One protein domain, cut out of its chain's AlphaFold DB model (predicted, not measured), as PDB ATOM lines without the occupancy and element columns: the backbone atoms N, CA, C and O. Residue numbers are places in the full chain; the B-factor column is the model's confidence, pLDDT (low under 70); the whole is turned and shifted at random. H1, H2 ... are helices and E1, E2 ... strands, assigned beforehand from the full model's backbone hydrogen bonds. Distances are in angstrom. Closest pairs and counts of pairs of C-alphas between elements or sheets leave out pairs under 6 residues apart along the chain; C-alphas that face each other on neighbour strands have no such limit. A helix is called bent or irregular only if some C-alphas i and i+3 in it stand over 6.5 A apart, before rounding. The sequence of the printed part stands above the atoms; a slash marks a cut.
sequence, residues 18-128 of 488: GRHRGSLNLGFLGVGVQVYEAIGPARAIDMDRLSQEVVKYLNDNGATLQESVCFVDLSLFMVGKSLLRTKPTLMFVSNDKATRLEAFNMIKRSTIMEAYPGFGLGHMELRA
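AT A GLANCE: This is residues 18 to 128 of the 488 residues of an uncharacterized protein of Coniochaeta sp. 2T2.1 (UniProt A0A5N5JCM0). A strongly twisted five-stranded sheet has H1a, first arm of the bent helix H1, and H3 packed on one face, making two layers; the second arm, H1b, crosses H3 and leads to H2, away from the sheet. The 111 printed residues hold four named helices and five named strands, E1 E2 H1 H2 E3 E4 H3 H4 E5, of mixed class; the mixed sheet runs E1 E2 E3 E4 E5. It is compact, with a radius of gyration of the C-alphas of 13.8 A, spanning 39 by 28 by 22 A.

HOW THE PARTS SIT: E1, residues 18 to 26, and E2, residues 31 to 38, form an antiparallel hairpin, with N 24 and O 33 within hydrogen-bond range at 2.8 A. H1, residues 40 to 61, assigned as one helix by its hydrogen bonds, is bent, with C-alphas 48 and 51 7.6 A apart; its arms are H1a, residues 40 to 48, and H1b, residues 51 to 61. E3, residues 73 to 82, is antiparallel to E2, N 36 to O 78 2.8 A, and to its hairpin partner E4, residues 85 to 93, N 77 to O 89 3.0 A. H1a is over E3, height over the sheet 9.5 A. H3, residues 97 to 108, is over E4 and E5, residues 120 to 124, height 8.5 A. E4, H3, H4, residues 112 to 115, and E5 form a strand-helix-strand unit, parallel strands joined through helices, with a right-handed crossover; N 122 and O 90 are 2.8 A apart. H1b touches residues 103 to 107 of H3 alone, about perpendicular at 74 degrees, closest C-alphas Val 54 and Ile 107, 6.8 A. H2, residues 63 to 67, only just touches residues 99 to 103 of H3 alone, with 3 pairs of C-alphas within 8 A, the closest Leu 65 and Thr 99, 6.4 A. In H1a, H1b, H2 and H3 every O i to N i+4 pair is within hydrogen-bond range; H4 is too short for one.

IN THESE COORDINATES: E1 starts at C-alpha 18 (266.708, 299.749, 267.104) and spans 21.3 A; E3 spans 24.6 A, H3 15.8 A; E5 ends at C-alpha 124 (264.495, 282.395, 257.872).

THE WHOLE: The farthest C-alphas, Glu 67 and Leu 84, are 41.0 A apart. The printed part has no cut, and its links are tight. Mean pLDDT of the printed part is 84.7; residues 27 to 30, 66 to 70 and 126 to 128 are under 70.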
ATOM      1  N   GLY A  18     266.386 299.940 265.694       89.25
ATOM      2  CA  GLY A  18     266.708 299.749 267.104       89.25
ATOM      3  C   GLY A  18     267.988 298.946 267.339       89.25
ATOM      4  O   GLY A  18     268.963 299.029 266.587       89.25
ATOM      5  N   ARG A  19     267.986 298.165 268.426       86.69
ATOM      6  CA  ARG A  19     269.134 297.364 268.866       86.69
ATOM      7  C   ARG A  19     269.515 296.309 267.824       86.69
ATOM      8  O   ARG A  19     268.658 295.694 267.195       86.69
ATOM      9  N   HIS A  20     270.816 296.071 267.676       86.25
ATOM     10  CA  HIS A  20     271.345 294.983 266.849       86.25
ATOM     11  C   HIS A  20     270.972 293.609 267.424       86.25
ATOM     12  O   HIS A  20     271.122 293.379 268.625       86.25
ATOM     13  N   ARG A  21     270.474 292.718 266.560       80.44
ATOM     14  CA  ARG A  21     269.996 291.368 266.907       80.44
ATOM     15  C   ARG A  21     270.911 290.267 266.378       80.44
ATOM     16  O   ARG A  21     271.033 289.220 267.000       80.44
ATOM     17  N   GLY A  22     271.587 290.504 265.256       83.56
ATOM     18  CA  GLY A  22     272.506 289.532 264.675       83.56
ATOM     19  C   GLY A  22     272.787 289.798 263.205       83.56
ATOM     20  O   GLY A  22     272.553 290.894 262.697       83.56
ATOM     21  N   SER A  23     273.290 288.785 262.504       84.75
ATOM     22  CA  SER A  23     273.594 288.864 261.076       84.75
ATOM     23  C   SER A  23     273.067 287.648 260.323       84.75
ATOM     24  O   SER A  23     273.168 286.527 260.813       84.75
ATOM     25  N   LEU A  24     272.511 287.848 259.128       82.25
ATOM     26  CA  LEU A  24     272.034 286.792 258.229       82.25
ATOM     27  C   LEU A  24     272.989 286.628 257.053       82.25
ATOM     28  O   LEU A  24     273.428 287.613 256.464       82.25
ATOM     29  N   ASN A  25     273.236 285.378 256.670       79.94
ATOM     30  CA  ASN A  25     273.960 285.056 255.446       79.94
ATOM     31  C   ASN A  25     272.933 284.729 254.364       79.94
ATOM     32  O   ASN A  25     272.249 283.708 254.452       79.94
ATOM     33  N   LEU A  26     272.812 285.597 253.361       77.25
ATOM     34  CA  LEU A  26     271.883 285.387 252.254       77.25
ATOM     35  C   LEU A  26     272.552 284.501 251.197       77.25
ATOM     36  O   LEU A  26     273.523 284.896 250.544       77.25
ATOM     37  N   GLY A  27     272.036 283.276 251.077       54.78
ATOM     38  CA  GLY A  27     272.706 282.105 250.500       54.78
ATOM     39  C   GLY A  27     273.019 282.122 249.000       54.78
ATOM     40  O   GLY A  27     273.440 281.096 248.485       54.78
ATOM     41  N   PHE A  28     272.852 283.241 248.293       52.22
ATOM     42  CA  PHE A  28     273.199 283.330 246.868       52.22
ATOM     43  C   PHE A  28     274.392 284.249 246.564       52.22
ATOM     44  O   PHE A  28     275.097 284.034 245.585       52.22
ATOM     45  N   LEU A  29     274.660 285.247 247.413       50.81
ATOM     46  CA  LEU A  29     275.727 286.234 247.181       50.81
ATOM     47  C   LEU A  29     276.812 286.223 248.267       50.81
ATOM     48  O   LEU A  29     277.784 286.963 248.163       50.81
ATOM     49  N   GLY A  30     276.639 285.437 249.340       59.41
ATOM     50  CA  GLY A  30     277.540 285.475 250.500       59.41
ATOM     51  C   GLY A  30     277.545 286.830 251.222       59.41
ATOM     52  O   GLY A  30     278.409 287.086 252.057       59.41
ATOM     53  N   VAL A  31     276.591 287.709 250.903       70.81
ATOM     54  CA  VAL A  31     276.475 289.028 251.521       70.81
ATOM     55  C   VAL A  31     275.835 288.844 252.890       70.81
ATOM     56  O   VAL A  31     274.651 288.522 253.007       70.81
ATOM     57  N   GLY A  32     276.650 289.040 253.924       81.12
ATOM     58  CA  GLY A  32     276.177 289.163 255.292       81.12
ATOM     59  C   GLY A  32     275.386 290.459 255.446       81.12
ATOM     60  O   GLY A  32     275.914 291.544 255.194       81.12
ATOM     61  N   VAL A  33     274.128 290.357 255.860       87.88
ATOM     62  CA  VAL A  33     273.315 291.511 256.265       87.88
ATOM     63  C   VAL A  33     273.178 291.532 257.778       87.88
ATOM     64  O   VAL A  33     273.169 290.491 258.427       87.88
ATOM     65  N   GLN A  34     273.078 292.725 258.343       88.12
ATOM     66  CA  GLN A  34     272.819 292.947 259.755       88.12
ATOM     67  C   GLN A  34     271.309 293.048 259.987       88.12
ATOM     68  O   GLN A  34     270.575 293.614 259.171       88.12
ATOM     69  N   VAL A  35     270.862 292.492 261.108       88.56
ATOM     70  CA  VAL A  35     269.470 292.495 261.556       88.56
ATOM     71  C   VAL A  35     269.383 293.309 262.834       88.56
ATOM     72  O   VAL A  35     270.162 293.117 263.770       88.56
ATOM     73  N   TYR A  36     268.422 294.217 262.865       88.75
ATOM     74  CA  TYR A  36     268.128 295.080 263.993       88.75
ATOM     75  C   TYR A  36     266.648 294.982 264.331       88.75
ATOM     76  O   TYR A  36     265.809 294.652 263.489       88.75
ATOM     77  N   GLU A  37     266.329 295.308 265.570       87.19
ATOM     78  CA  GLU A  37     264.959 295.493 266.009       87.19
ATOM     79  C   GLU A  37     264.277 296.615 265.221       87.19
ATOM     80  O   GLU A  37     264.881 297.660 264.956       87.19
ATOM     81  N   ALA A  38     263.020 296.394 264.845       89.38
ATOM     82  CA  ALA A  38     262.196 297.429 264.250       89.38
ATOM     83  C   ALA A  38     261.450 298.201 265.340       89.38
ATOM     84  O   ALA A  38     260.654 297.637 266.084       89.38
ATOM     85  N   ILE A  39     261.693 299.506 265.395       88.88
ATOM     86  CA  ILE A  39     261.064 300.444 266.328       88.88
ATOM     87  C   ILE A  39     260.316 301.540 265.555       88.88
ATOM     88  O   ILE A  39     260.265 301.528 264.321       88.88
ATOM     89  N   GLY A  40     259.704 302.484 266.273       91.56
ATOM     90  CA  GLY A  40     259.182 303.729 265.704       91.56
ATOM     91  C   GLY A  40     258.202 303.545 264.531       91.56
ATOM     92  O   GLY A  40     257.335 302.671 264.590       91.56
ATOM     93  N   PRO A  41     258.290 304.368 263.464       92.12
ATOM     94  CA  PRO A  41     257.316 304.355 262.371       92.12
ATOM     95  C   PRO A  41     257.179 303.021 261.633       92.12
ATOM     96  O   PRO A  41     256.065 302.666 261.255       92.12
ATOM     97  N   ALA A  42     258.273 302.279 261.422       91.56
ATOM     98  CA  ALA A  42     258.195 300.961 260.790       91.56
ATOM     99  C   ALA A  42     257.340 299.995 261.615       91.56
ATOM    100  O   ALA A  42     256.440 299.352 261.074       91.56
ATOM    101  N   ARG A  43     257.598 299.939 262.928       88.94
ATOM    102  CA  ARG A  43     256.870 299.078 263.864       88.94
ATOM    103  C   ARG A  43     255.399 299.470 263.975       88.94
ATOM    104  O   ARG A  43     254.544 298.594 263.968       88.94
ATOM    105  N   ALA A  44     255.102 300.771 264.013       86.62
ATOM    106  CA  ALA A  44     253.728 301.267 264.055       86.62
ATOM    107  C   ALA A  44     252.924 300.848 262.810       86.62
ATOM    108  O   ALA A  44     251.827 300.314 262.935       86.62
ATOM    109  N   ILE A  45     253.488 301.013 261.604       90.81
ATOM    110  CA  ILE A  45     252.832 300.596 260.348       90.81
ATOM    111  C   ILE A  45     252.544 299.091 260.339       90.81
ATOM    112  O   ILE A  45     251.486 298.661 259.867       90.81
ATOM    113  N   ASP A  46     253.489 298.300 260.837       87.31
ATOM    114  CA  ASP A  46     253.350 296.855 260.917       87.31
ATOM    115  C   ASP A  46     252.210 296.419 261.837       87.31
ATOM    116  O   ASP A  46     251.296 295.722 261.390       87.31
ATOM    117  N   MET A  47     252.220 296.914 263.076       79.50
ATOM    118  CA  MET A  47     251.207 296.593 264.081       79.50
ATOM    119  C   MET A  47     249.813 297.090 263.688       79.50
ATOM    120  O   MET A  47     248.823 296.372 263.853       79.50
ATOM    121  N   ASP A  48     249.718 298.293 263.124       83.81
ATOM    122  CA  ASP A  48     248.427 298.897 262.801       83.81
ATOM    123  C   ASP A  48     247.778 298.279 261.560       83.81
ATOM    124  O   ASP A  48     246.547 298.272 261.456       83.81
ATOM    125  N   ARG A  49     248.577 297.814 260.584       91.38
ATOM    126  CA  ARG A  49     248.057 297.460 259.253       91.38
ATOM    127  C   ARG A  49     248.713 296.251 258.596       91.38
ATOM    128  O   ARG A  49     247.994 295.312 258.268       91.38
ATOM    129  N   LEU A  50     250.030 296.263 258.364       91.81
ATOM    130  CA  LEU A  50     250.664 295.268 257.482       91.81
ATOM    131  C   LEU A  50     250.497 293.840 258.011       91.81
ATOM    132  O   LEU A  50     250.002 292.986 257.276       91.81
ATOM    133  N   SER A  51     250.849 293.586 259.274       86.88
ATOM    134  CA  SER A  51     250.687 292.256 259.869       86.88
ATOM    135  C   SER A  51     249.220 291.819 259.866       86.88
ATOM    136  O   SER A  51     248.915 290.671 259.555       86.88
ATOM    137  N   GLN A  52     248.292 292.754 260.086       86.50
ATOM    138  CA  GLN A  52     246.857 292.466 260.069       86.50
ATOM    139  C   GLN A  52     246.369 292.000 258.692       86.50
ATOM    140  O   GLN A  52     245.654 291.004 258.570       86.50
ATOM    141  N   GLU A  53     246.771 292.712 257.639       93.38
ATOM    142  CA  GLU A  53     246.411 292.389 256.259       93.38
ATOM    143  C   GLU A  53     247.052 291.073 255.803       93.38
ATOM    144  O   GLU A  53     246.367 290.230 255.216       93.38
ATOM    145  N   VAL A  54     248.337 290.870 256.114       92.06
ATOM    146  CA  VAL A  54     249.074 289.633 255.810       92.06
ATOM    147  C   VAL A  54     248.388 288.442 256.441       92.06
ATOM    148  O   VAL A  54     248.128 287.437 255.784       92.06
ATOM    149  N   VAL A  55     248.061 288.550 257.715       85.88
ATOM    150  CA  VAL A  55     247.589 287.395 258.446       85.88
ATOM    151  C   VAL A  55     246.126 287.103 258.133       85.88
ATOM    152  O   VAL A  55     245.764 285.937 257.977       85.88
ATOM    153  N   LYS A  56     245.294 288.132 257.932       87.81
ATOM    154  CA  LYS A  56     243.961 287.942 257.349       87.81
ATOM    155  C   LYS A  56     244.058 287.179 256.025       87.81
ATOM    156  O   LYS A  56     243.342 286.205 255.825       87.81
ATOM    157  N   TYR A  57     244.983 287.564 255.148       92.69
ATOM    158  CA  TYR A  57     245.174 286.878 253.874       92.69
ATOM    159  C   TYR A  57     245.619 285.421 254.042       92.69
ATOM    160  O   TYR A  57     245.106 284.550 253.340       92.69
ATOM    161  N   LEU A  58     246.541 285.133 254.967       89.56
ATOM    162  CA  LEU A  58     246.961 283.760 255.260       89.56
ATOM    163  C   LEU A  58     245.817 282.925 255.847       89.56
ATOM    164  O   LEU A  58     245.677 281.765 255.477       89.56
ATOM    165  N   ASN A  59     244.963 283.507 256.690       83.94
ATOM    166  CA  ASN A  59     243.759 282.844 257.194       83.94
ATOM    167  C   ASN A  59     242.754 282.539 256.072       83.94
ATOM    168  O   ASN A  59     242.201 281.441 256.026       83.94
ATOM    169  N   ASP A  60     242.547 283.488 255.160       86.62
ATOM    170  CA  ASP A  60     241.567 283.371 254.077       86.62
ATOM    171  C   ASP A  60     242.034 282.420 252.953       86.62
ATOM    172  O   ASP A  60     241.206 281.830 252.261       86.62
ATOM    173  N   ASN A  61     243.351 282.270 252.748       87.56
ATOM    174  CA  ASN A  61     243.917 281.580 251.577       87.56
ATOM    175  C   ASN A  61     244.847 280.402 251.913       87.56
ATOM    176  O   ASN A  61     245.238 279.658 251.016       87.56
ATOM    177  N   GLY A  62     245.241 280.234 253.175       80.88
ATOM    178  CA  GLY A  62     246.284 279.300 253.607       80.88
ATOM    179  C   GLY A  62     245.752 277.974 254.119       80.88
ATOM    180  O   GLY A  62     246.235 277.502 255.140       80.88
ATOM    181  N   ALA A  63     244.776 277.364 253.444       75.31
ATOM    182  CA  ALA A  63     244.188 276.096 253.893       75.31
ATOM    183  C   ALA A  63     245.250 275.001 254.141       75.31
ATOM    184  O   ALA A  63     245.168 274.258 255.110       75.31
ATOM    185  N   THR A  64     246.290 274.951 253.311       72.69
ATOM    186  CA  THR A  64     247.444 274.046 253.447       72.69
ATOM    187  C   THR A  64     248.329 274.379 254.648       72.69
ATOM    188  O   THR A  64     248.718 273.477 255.388       72.69
ATOM    189  N   LEU A  65     248.581 275.667 254.907       72.88
ATOM    190  CA  LEU A  65     249.253 276.118 256.131       72.88
ATOM    191  C   LEU A  65     248.437 275.749 257.373       72.88
ATOM    192  O   LEU A  65     249.014 275.393 258.394       72.88
ATOM    193  N   GLN A  66     247.106 275.771 257.260       64.50
ATOM    194  CA  GLN A  66     246.191 275.409 258.339       64.50
ATOM    195  C   GLN A  66     246.124 273.921 258.654       64.50
ATOM    196  O   GLN A  66     245.672 273.534 259.732       64.50
ATOM    197  N   GLU A  67     246.580 273.085 257.729       62.75
ATOM    198  CA  GLU A  67     246.758 271.654 257.943       62.75
ATOM    199  C   GLU A  67     248.167 271.307 258.445       62.75
ATOM    200  O   GLU A  67     248.388 270.192 258.934       62.75
ATOM    201  N   SER A  68     249.123 272.238 258.329       61.53
ATOM    202  CA  SER A  68     250.467 272.061 258.870       61.53
ATOM    203  C   SER A  68     250.411 272.009 260.392       61.53
ATOM    204  O   SER A  68     249.591 272.675 261.013       61.53
ATOM    205  N   VAL A  69     251.294 271.206 260.996       61.78
ATOM    206  CA  VAL A  69     251.474 271.134 262.460       61.78
ATOM    207  C   VAL A  69     252.641 272.026 262.914       61.78
ATOM    208  O   VAL A  69     253.094 271.973 264.054       61.78
ATOM    209  N   CYS A  70     253.171 272.832 261.996       66.31
ATOM    210  CA  CYS A  70     254.380 273.604 262.201       66.31
ATOM    211  C   CYS A  70     254.067 275.057 262.557       66.31
ATOM    212  O   CYS A  70     253.222 275.707 261.946       66.31
ATOM    213  N   PHE A  71     254.814 275.567 263.528       72.00
ATOM    214  CA  PHE A  71     254.794 276.964 263.938       72.00
ATOM    215  C   PHE A  71     255.337 277.873 262.834       72.00
ATOM    216  O   PHE A  71     256.406 277.588 262.298       72.00
ATOM    217  N   VAL A  72     254.659 278.983 262.538       79.88
ATOM    218  CA  VAL A  72     255.225 280.086 261.746       79.88
ATOM    219  C   VAL A  72     255.029 281.393 262.497       79.88
ATOM    220  O   VAL A  72     253.900 281.835 262.713       79.88
ATOM    221  N   ASP A  73     256.145 282.020 262.846       80.88
ATOM    222  CA  ASP A  73     256.190 283.360 263.406       80.88
ATOM    223  C   ASP A  73     256.267 284.420 262.304       80.88
ATOM    224  O   ASP A  73     256.891 284.211 261.256       80.88
ATOM    225  N   LEU A  74     255.630 285.559 262.560       86.50
ATOM    226  CA  LEU A  74     255.657 286.729 261.699       86.50
ATOM    227  C   LEU A  74     256.279 287.883 262.481       86.50
ATOM    228  O   LEU A  74     255.640 288.461 263.354       86.50
ATOM    229  N   SER A  75     257.518 288.225 262.141       84.94
ATOM    230  CA  SER A  75     258.292 289.227 262.873       84.94
ATOM    231  C   SER A  75     258.826 290.314 261.950       84.94
ATOM    232  O   SER A  75     259.361 290.037 260.877       84.94
ATOM    233  N   LEU A  76     258.718 291.572 262.377       90.56
ATOM    234  CA  LEU A  76     259.295 292.706 261.660       90.56
ATOM    235  C   LEU A  76     260.698 293.025 262.176       90.56
ATOM    236  O   LEU A  76     260.886 293.317 263.356       90.56
ATOM    237  N   PHE A  77     261.659 293.082 261.258       90.62
ATOM    238  CA  PHE A  77     263.026 293.505 261.545       90.62
ATOM    239  C   PHE A  77     263.471 294.633 260.628       90.62
ATOM    240  O   PHE A  77     262.965 294.803 259.522       90.62
ATOM    241  N   MET A  78     264.487 295.370 261.056       92.62
ATOM    242  CA  MET A  78     265.234 296.272 260.190       92.62
ATOM    243  C   MET A  78     266.457 295.533 259.655       92.62
ATOM    244  O   MET A  78     267.324 295.123 260.422       92.62
ATOM    245  N   VAL A  79     266.535 295.350 258.338       90.81
ATOM    246  CA  VAL A  79     267.579 294.537 257.691       90.81
ATOM    247  C   VAL A  79     268.378 295.374 256.707       90.81
ATOM    248  O   VAL A  79     267.810 296.132 255.919       90.81
ATOM    249  N   GLY A  80     269.702 295.238 256.742       90.12
ATOM    250  CA  GLY A  80     270.580 295.843 255.745       90.12
ATOM    251  C   GLY A  80     272.063 295.796 256.111       90.12
ATOM    252  O   GLY A  80     272.458 295.074 257.020       90.12
ATOM    253  N   LYS A  81     272.919 296.515 255.375       87.31
ATOM    254  CA  LYS A  81     274.390 296.400 255.514       87.31
ATOM    255  C   LYS A  81     274.947 297.081 256.771       87.31
ATOM    256  O   LYS A  81     275.994 296.680 257.271       87.31
ATOM    257  N   SER A  82     274.273 298.112 257.271       86.00
ATOM    258  CA  SER A  82     274.674 298.869 258.460       86.00
ATOM    259  C   SER A  82     273.450 299.482 259.136       86.00
ATOM    260  O   SER A  82     272.384 299.549 258.527       86.00
ATOM    261  N   LEU A  83     273.612 300.002 260.358       85.38
ATOM    262  CA  LEU A  83     272.547 300.699 261.089       85.38
ATOM    263  C   LEU A  83     271.894 301.789 260.225       85.38
ATOM    264  O   LEU A  83     270.670 301.881 260.187       85.38
ATOM    265  N   LEU A  84     272.720 302.539 259.478       85.44
ATOM    266  CA  LEU A  84     272.315 303.644 258.605       85.44
ATOM    267  C   LEU A  84     271.707 303.214 257.262       85.44
ATOM    268  O   LEU A  84     271.151 304.038 256.545       85.44
ATOM    269  N   ARG A  85     271.796 301.930 256.914       88.50
ATOM    270  CA  ARG A  85     271.357 301.380 255.629       88.50
ATOM    271  C   ARG A  85     270.506 300.145 255.876       88.50
ATOM    272  O   ARG A  85     270.889 299.044 255.496       88.50
ATOM    273  N   THR A  86     269.374 300.345 256.546       91.00
ATOM    274  CA  THR A  86     268.403 299.299 256.906       91.00
ATOM    275  C   THR A  86     266.998 299.622 256.416       91.00
ATOM    276  O   THR A  86     266.611 300.790 256.326       91.00
ATOM    277  N   LYS A  87     266.227 298.574 256.124       92.75
ATOM    278  CA  LYS A  87     264.821 298.655 255.713       92.75
ATOM    279  C   LYS A  87     263.939 297.730 256.540       92.75
ATOM    280  O   LYS A  87     264.402 296.646 256.908       92.75
ATOM    281  N   PRO A  88     262.674 298.107 256.769       94.25
ATOM    282  CA  PRO A  88     261.726 297.229 257.425       94.25
ATOM    283  C   PRO A  88     261.490 296.003 256.552       94.25
ATOM    284  O   PRO A  88     261.243 296.122 255.357       94.25
ATOM    285  N   THR A  89     261.614 294.823 257.137       93.31
ATOM    286  CA  THR A  89     261.477 293.538 256.461       93.31
ATOM    287  C   THR A  89     260.611 292.639 257.317       93.31
ATOM    288  O   THR A  89     260.966 292.334 258.456       93.31
ATOM    289  N   LEU A  90     259.480 292.223 256.761       93.31
ATOM    290  CA  LEU A  90     258.587 291.265 257.392       93.31
ATOM    291  C   LEU A  90     259.135 289.852 257.172       93.31
ATOM    292  O   LEU A  90     259.311 289.432 256.026       93.31
ATOM    293  N   MET A  91     259.435 289.138 258.252       89.94
ATOM    294  CA  MET A  91     260.087 287.832 258.235       89.94
ATOM    295  C   MET A  91     259.132 286.721 258.657       89.94
ATOM    296  O   MET A  91     258.544 286.785 259.733       89.94
ATOM    297  N   PHE A  92     259.055 285.671 257.840       90.19
ATOM    298  CA  PHE A  92     258.464 284.387 258.218       90.19
ATOM    299  C   PHE A  92     259.524 283.509 258.875       90.19
ATOM    300  O   PHE A  92     260.492 283.103 258.221       90.19
ATOM    301  N   VAL A  93     259.340 283.207 260.156       84.12
ATOM    302  CA  VAL A  93     260.320 282.471 260.955       84.12
ATOM    303  C   VAL A  93     259.731 281.129 261.385       84.12
ATOM    304  O   VAL A  93     258.664 281.059 261.984       84.12
ATOM    305  N   SER A  94     260.402 280.033 261.037       82.62
ATOM    306  CA  SER A  94     259.998 278.672 261.426       82.62
ATOM    307  C   SER A  94     261.160 277.707 261.266       82.62
ATOM    308  O   SER A  94     261.972 277.879 260.360       82.62
ATOM    309  N   ASN A  95     261.191 276.627 262.047       79.38
ATOM    310  CA  ASN A  95     262.078 275.495 261.769       79.38
ATOM    311  C   ASN A  95     261.629 274.683 260.547       79.38
ATOM    312  O   ASN A  95     262.467 274.118 259.847       79.38
ATOM    313  N   ASP A  96     260.336 274.686 260.212       82.19
ATOM    314  CA  ASP A  96     259.854 273.967 259.038       82.19
ATOM    315  C   ASP A  96     259.994 274.804 257.763       82.19
ATOM    316  O   ASP A  96     259.269 275.777 257.532       82.19
ATOM    317  N   LYS A  97     260.953 274.411 256.914       85.94
ATOM    318  CA  LYS A  97     261.282 275.132 255.675       85.94
ATOM    319  C   LYS A  97     260.113 275.164 254.706       85.94
ATOM    320  O   LYS A  97     259.893 276.198 254.083       85.94
ATOM    321  N   ALA A  98     259.374 274.063 254.595       87.50
ATOM    322  CA  ALA A  98     258.245 273.969 253.683       87.50
ATOM    323  C   ALA A  98     257.136 274.956 254.079       87.50
ATOM    324  O   ALA A  98     256.766 275.798 253.262       87.50
ATOM    325  N   THR A  99     256.693 274.927 255.341       86.62
ATOM    326  CA  THR A  99     255.608 275.785 255.840       86.62
ATOM    327  C   THR A  99     255.984 277.271 255.775       86.62
ATOM    328  O   THR A  99     255.207 278.074 255.257       86.62
ATOM    329  N   ARG A 100     257.193 277.678 256.209       89.25
ATOM    330  CA  ARG A 100     257.585 279.105 256.111       89.25
ATOM    331  C   ARG A 100     257.732 279.584 254.673       89.25
ATOM    332  O   ARG A 100     257.362 280.716 254.372       89.25
ATOM    333  N   LEU A 101     258.268 278.745 253.782       90.44
ATOM    334  CA  LEU A 101     258.454 279.103 252.378       90.44
ATOM    335  C   LEU A 101     257.108 279.191 251.655       90.44
ATOM    336  O   LEU A 101     256.935 280.032 250.774       90.44
ATOM    337  N   GLU A 102     256.148 278.350 252.024       91.31
ATOM    338  CA  GLU A 102     254.777 278.438 251.545       91.31
ATOM    339  C   GLU A 102     254.117 279.757 251.973       91.31
ATOM    340  O   GLU A 102     253.680 280.512 251.100       91.31
ATOM    341  N   ALA A 103     254.140 280.095 253.269       91.38
ATOM    342  CA  ALA A 103     253.595 281.356 253.785       91.38
ATOM    343  C   ALA A 103     254.254 282.584 253.133       91.38
ATOM    344  O   ALA A 103     253.570 283.485 252.637       91.38
ATOM    345  N   PHE A 104     255.585 282.570 253.031       93.94
ATOM    346  CA  PHE A 104     256.351 283.590 252.325       93.94
ATOM    347  C   PHE A 104     255.910 283.731 250.864       93.94
ATOM    348  O   PHE A 104     255.627 284.837 250.404       93.94
ATOM    349  N   ASN A 105     255.807 282.625 250.120       93.62
ATOM    350  CA  ASN A 105     255.422 282.657 248.710       93.62
ATOM    351  C   ASN A 105     253.972 283.101 248.498       93.62
ATOM    352  O   ASN A 105     253.688 283.758 247.495       93.62
ATOM    353  N   MET A 106     253.063 282.767 249.415       94.62
ATOM    354  CA  MET A 106     251.682 283.246 249.374       94.62
ATOM    355  C   MET A 106     251.621 284.772 249.432       94.62
ATOM    356  O   MET A 106     250.959 285.385 248.595       94.62
ATOM    357  N   ILE A 107     252.356 285.389 250.361       95.62
ATOM    358  CA  ILE A 107     252.387 286.850 250.501       95.62
ATOM    359  C   ILE A 107     253.195 287.506 249.389       95.62
ATOM    360  O   ILE A 107     252.753 288.511 248.836       95.62
ATOM    361  N   LYS A 108     254.311 286.906 248.970       94.44
ATOM    362  CA  LYS A 108     255.117 287.384 247.837       94.44
ATOM    363  C   LYS A 108     254.323 287.450 246.530       94.44
ATOM    364  O   LYS A 108     254.574 288.329 245.713       94.44
ATOM    365  N   ARG A 109     253.397 286.509 246.310       94.75
ATOM    366  CA  ARG A 109     252.507 286.474 245.132       94.75
ATOM    367  C   ARG A 109     251.241 287.314 245.307       94.75
ATOM    368  O   ARG A 109     250.523 287.513 244.330       94.75
ATOM    369  N   SER A 110     250.952 287.768 246.524       94.75
ATOM    370  CA  SER A 110     249.849 288.686 246.797       94.75
ATOM    371  C   SER A 110     250.203 290.116 246.367       94.75
ATOM    372  O   SER A 110     251.366 290.444 246.137       94.75
ATOM    373  N   THR A 111     249.205 290.997 246.328       94.06
ATOM    374  CA  THR A 111     249.407 292.437 246.097       94.06
ATOM    375  C   THR A 111     249.595 293.229 247.395       94.06
ATOM    376  O   THR A 111     249.662 294.454 247.351       94.06
ATOM    377  N   ILE A 112     249.661 292.572 248.563       95.62
ATOM    378  CA  ILE A 112     249.709 293.257 249.870       95.62
ATOM    379  C   ILE A 112     250.957 294.131 249.962       95.62
ATOM    380  O   ILE A 112     250.856 295.322 250.237       95.62
ATOM    381  N   MET A 113     252.127 293.578 249.633       93.94
ATOM    382  CA  MET A 113     253.399 294.306 249.727       93.94
ATOM    383  C   MET A 113     253.484 295.510 248.773       93.94
ATOM    384  O   MET A 113     254.270 296.423 249.014       93.94
ATOM    385  N   GLU A 114     252.657 295.574 247.721       92.44
ATOM    386  CA  GLU A 114     252.598 296.739 246.824       92.44
ATOM    387  C   GLU A 114     252.046 297.990 247.531       92.44
ATOM    388  O   GLU A 114     252.421 299.110 247.179       92.44
ATOM    389  N   ALA A 115     251.203 297.807 248.554       93.38
ATOM    390  CA  ALA A 115     250.668 298.890 249.377       93.38
ATOM    391  C   ALA A 115     251.683 299.439 250.400       93.38
ATOM    392  O   ALA A 115     251.467 300.520 250.950       93.38
ATOM    393  N   TYR A 116     252.805 298.738 250.611       92.69
ATOM    394  CA  TYR A 116     253.848 299.080 251.584       92.69
ATOM    395  C   TYR A 116     255.203 299.280 250.891       92.69
ATOM    396  O   TYR A 116     256.150 298.521 251.114       92.69
ATOM    397  N   PRO A 117     255.329 300.300 250.023       89.25
ATOM    398  CA  PRO A 117     256.564 300.527 249.292       89.25
ATOM    399  C   PRO A 117     257.719 300.794 250.266       89.25
ATOM    400  O   PRO A 117     257.619 301.611 251.181       89.25
ATOM    401  N   GLY A 118     258.821 300.071 250.064       89.00
ATOM    402  CA  GLY A 118     260.005 300.140 250.916       89.00
ATOM    403  C   GLY A 118     260.082 299.070 252.009       89.00
ATOM    404  O   GLY A 118     261.169 298.885 252.552       89.00
ATOM    405  N   PHE A 119     258.996 298.334 252.273       92.81
ATOM    406  CA  PHE A 119     259.056 297.116 253.081       92.81
ATOM    407  C   PHE A 119     259.588 295.944 252.250       92.81
ATOM    408  O   PHE A 119     259.194 295.735 251.101       92.81
ATOM    409  N   GLY A 120     260.499 295.182 252.845       92.88
ATOM    410  CA  GLY A 120     260.943 293.887 252.360       92.88
ATOM    411  C   GLY A 120     260.078 292.755 252.906       92.88
ATOM    412  O   GLY A 120     259.366 292.900 253.901       92.88
ATOM    413  N   LEU A 121     260.193 291.601 252.267       94.38
ATOM    414  CA  LEU A 121     259.674 290.329 252.732       94.38
ATOM    415  C   LEU A 121     260.853 289.368 252.849       94.38
ATOM    416  O   LEU A 121     261.726 289.368 251.981       94.38
ATOM    417  N   GLY A 122     260.878 288.523 253.865       91.62
ATOM    418  CA  GLY A 122     261.883 287.478 253.966       91.62
ATOM    419  C   GLY A 122     261.386 286.253 254.707       91.62
ATOM    420  O   GLY A 122     260.306 286.250 255.293       91.62
ATOM    421  N   HIS A 123     262.183 285.197 254.670       91.25
ATOM    422  CA  HIS A 123     261.992 284.044 255.534       91.25
ATOM    423  C   HIS A 123     263.332 283.582 256.084       91.25
ATOM    424  O   HIS A 123     264.372 283.705 255.430       91.25
ATOM    425  N   MET A 124     263.311 282.996 257.272       85.44
ATOM    426  CA  MET A 124     264.495 282.395 257.872       85.44
ATOM    427  C   MET A 124     264.116 281.238 258.785       85.44
ATOM    428  O   MET A 124     262.970 281.093 259.212       85.44
ATOM    429  N   GLU A 125     265.099 280.396 259.065       83.31
ATOM    430  CA  GLU A 125     264.995 279.462 260.174       83.31
ATOM    431  C   GLU A 125     264.940 280.214 261.508       83.31
ATOM    432  O   GLU A 125     265.441 281.335 261.626       83.31
ATOM    433  N   LEU A 126     264.327 279.585 262.505       67.81
ATOM    434  CA  LEU A 126     264.253 280.079 263.869       67.81
ATOM    435  C   LEU A 126     265.674 280.162 264.464       67.81
ATOM    436  O   LEU A 126     266.245 279.164 264.891       67.81
ATOM    437  N   ARG A 127     266.290 281.349 264.440       59.34
ATOM    438  CA  ARG A 127     267.652 281.574 264.955       59.34
ATOM    439  C   ARG A 127     267.631 281.907 266.446       59.34
ATOM    440  O   ARG A 127     266.757 282.657 266.859       59.34
ATOM    441  N   ALA A 128     268.603 281.376 267.201       51.47
ATOM    442  CA  ALA A 128     269.052 281.669 268.578       51.47
ATOM    443  C   ALA A 128     268.034 282.181 269.618       51.47
ATOM    444  O   ALA A 128     267.864 281.569 270.666       51.47
TER     445      ALA A 128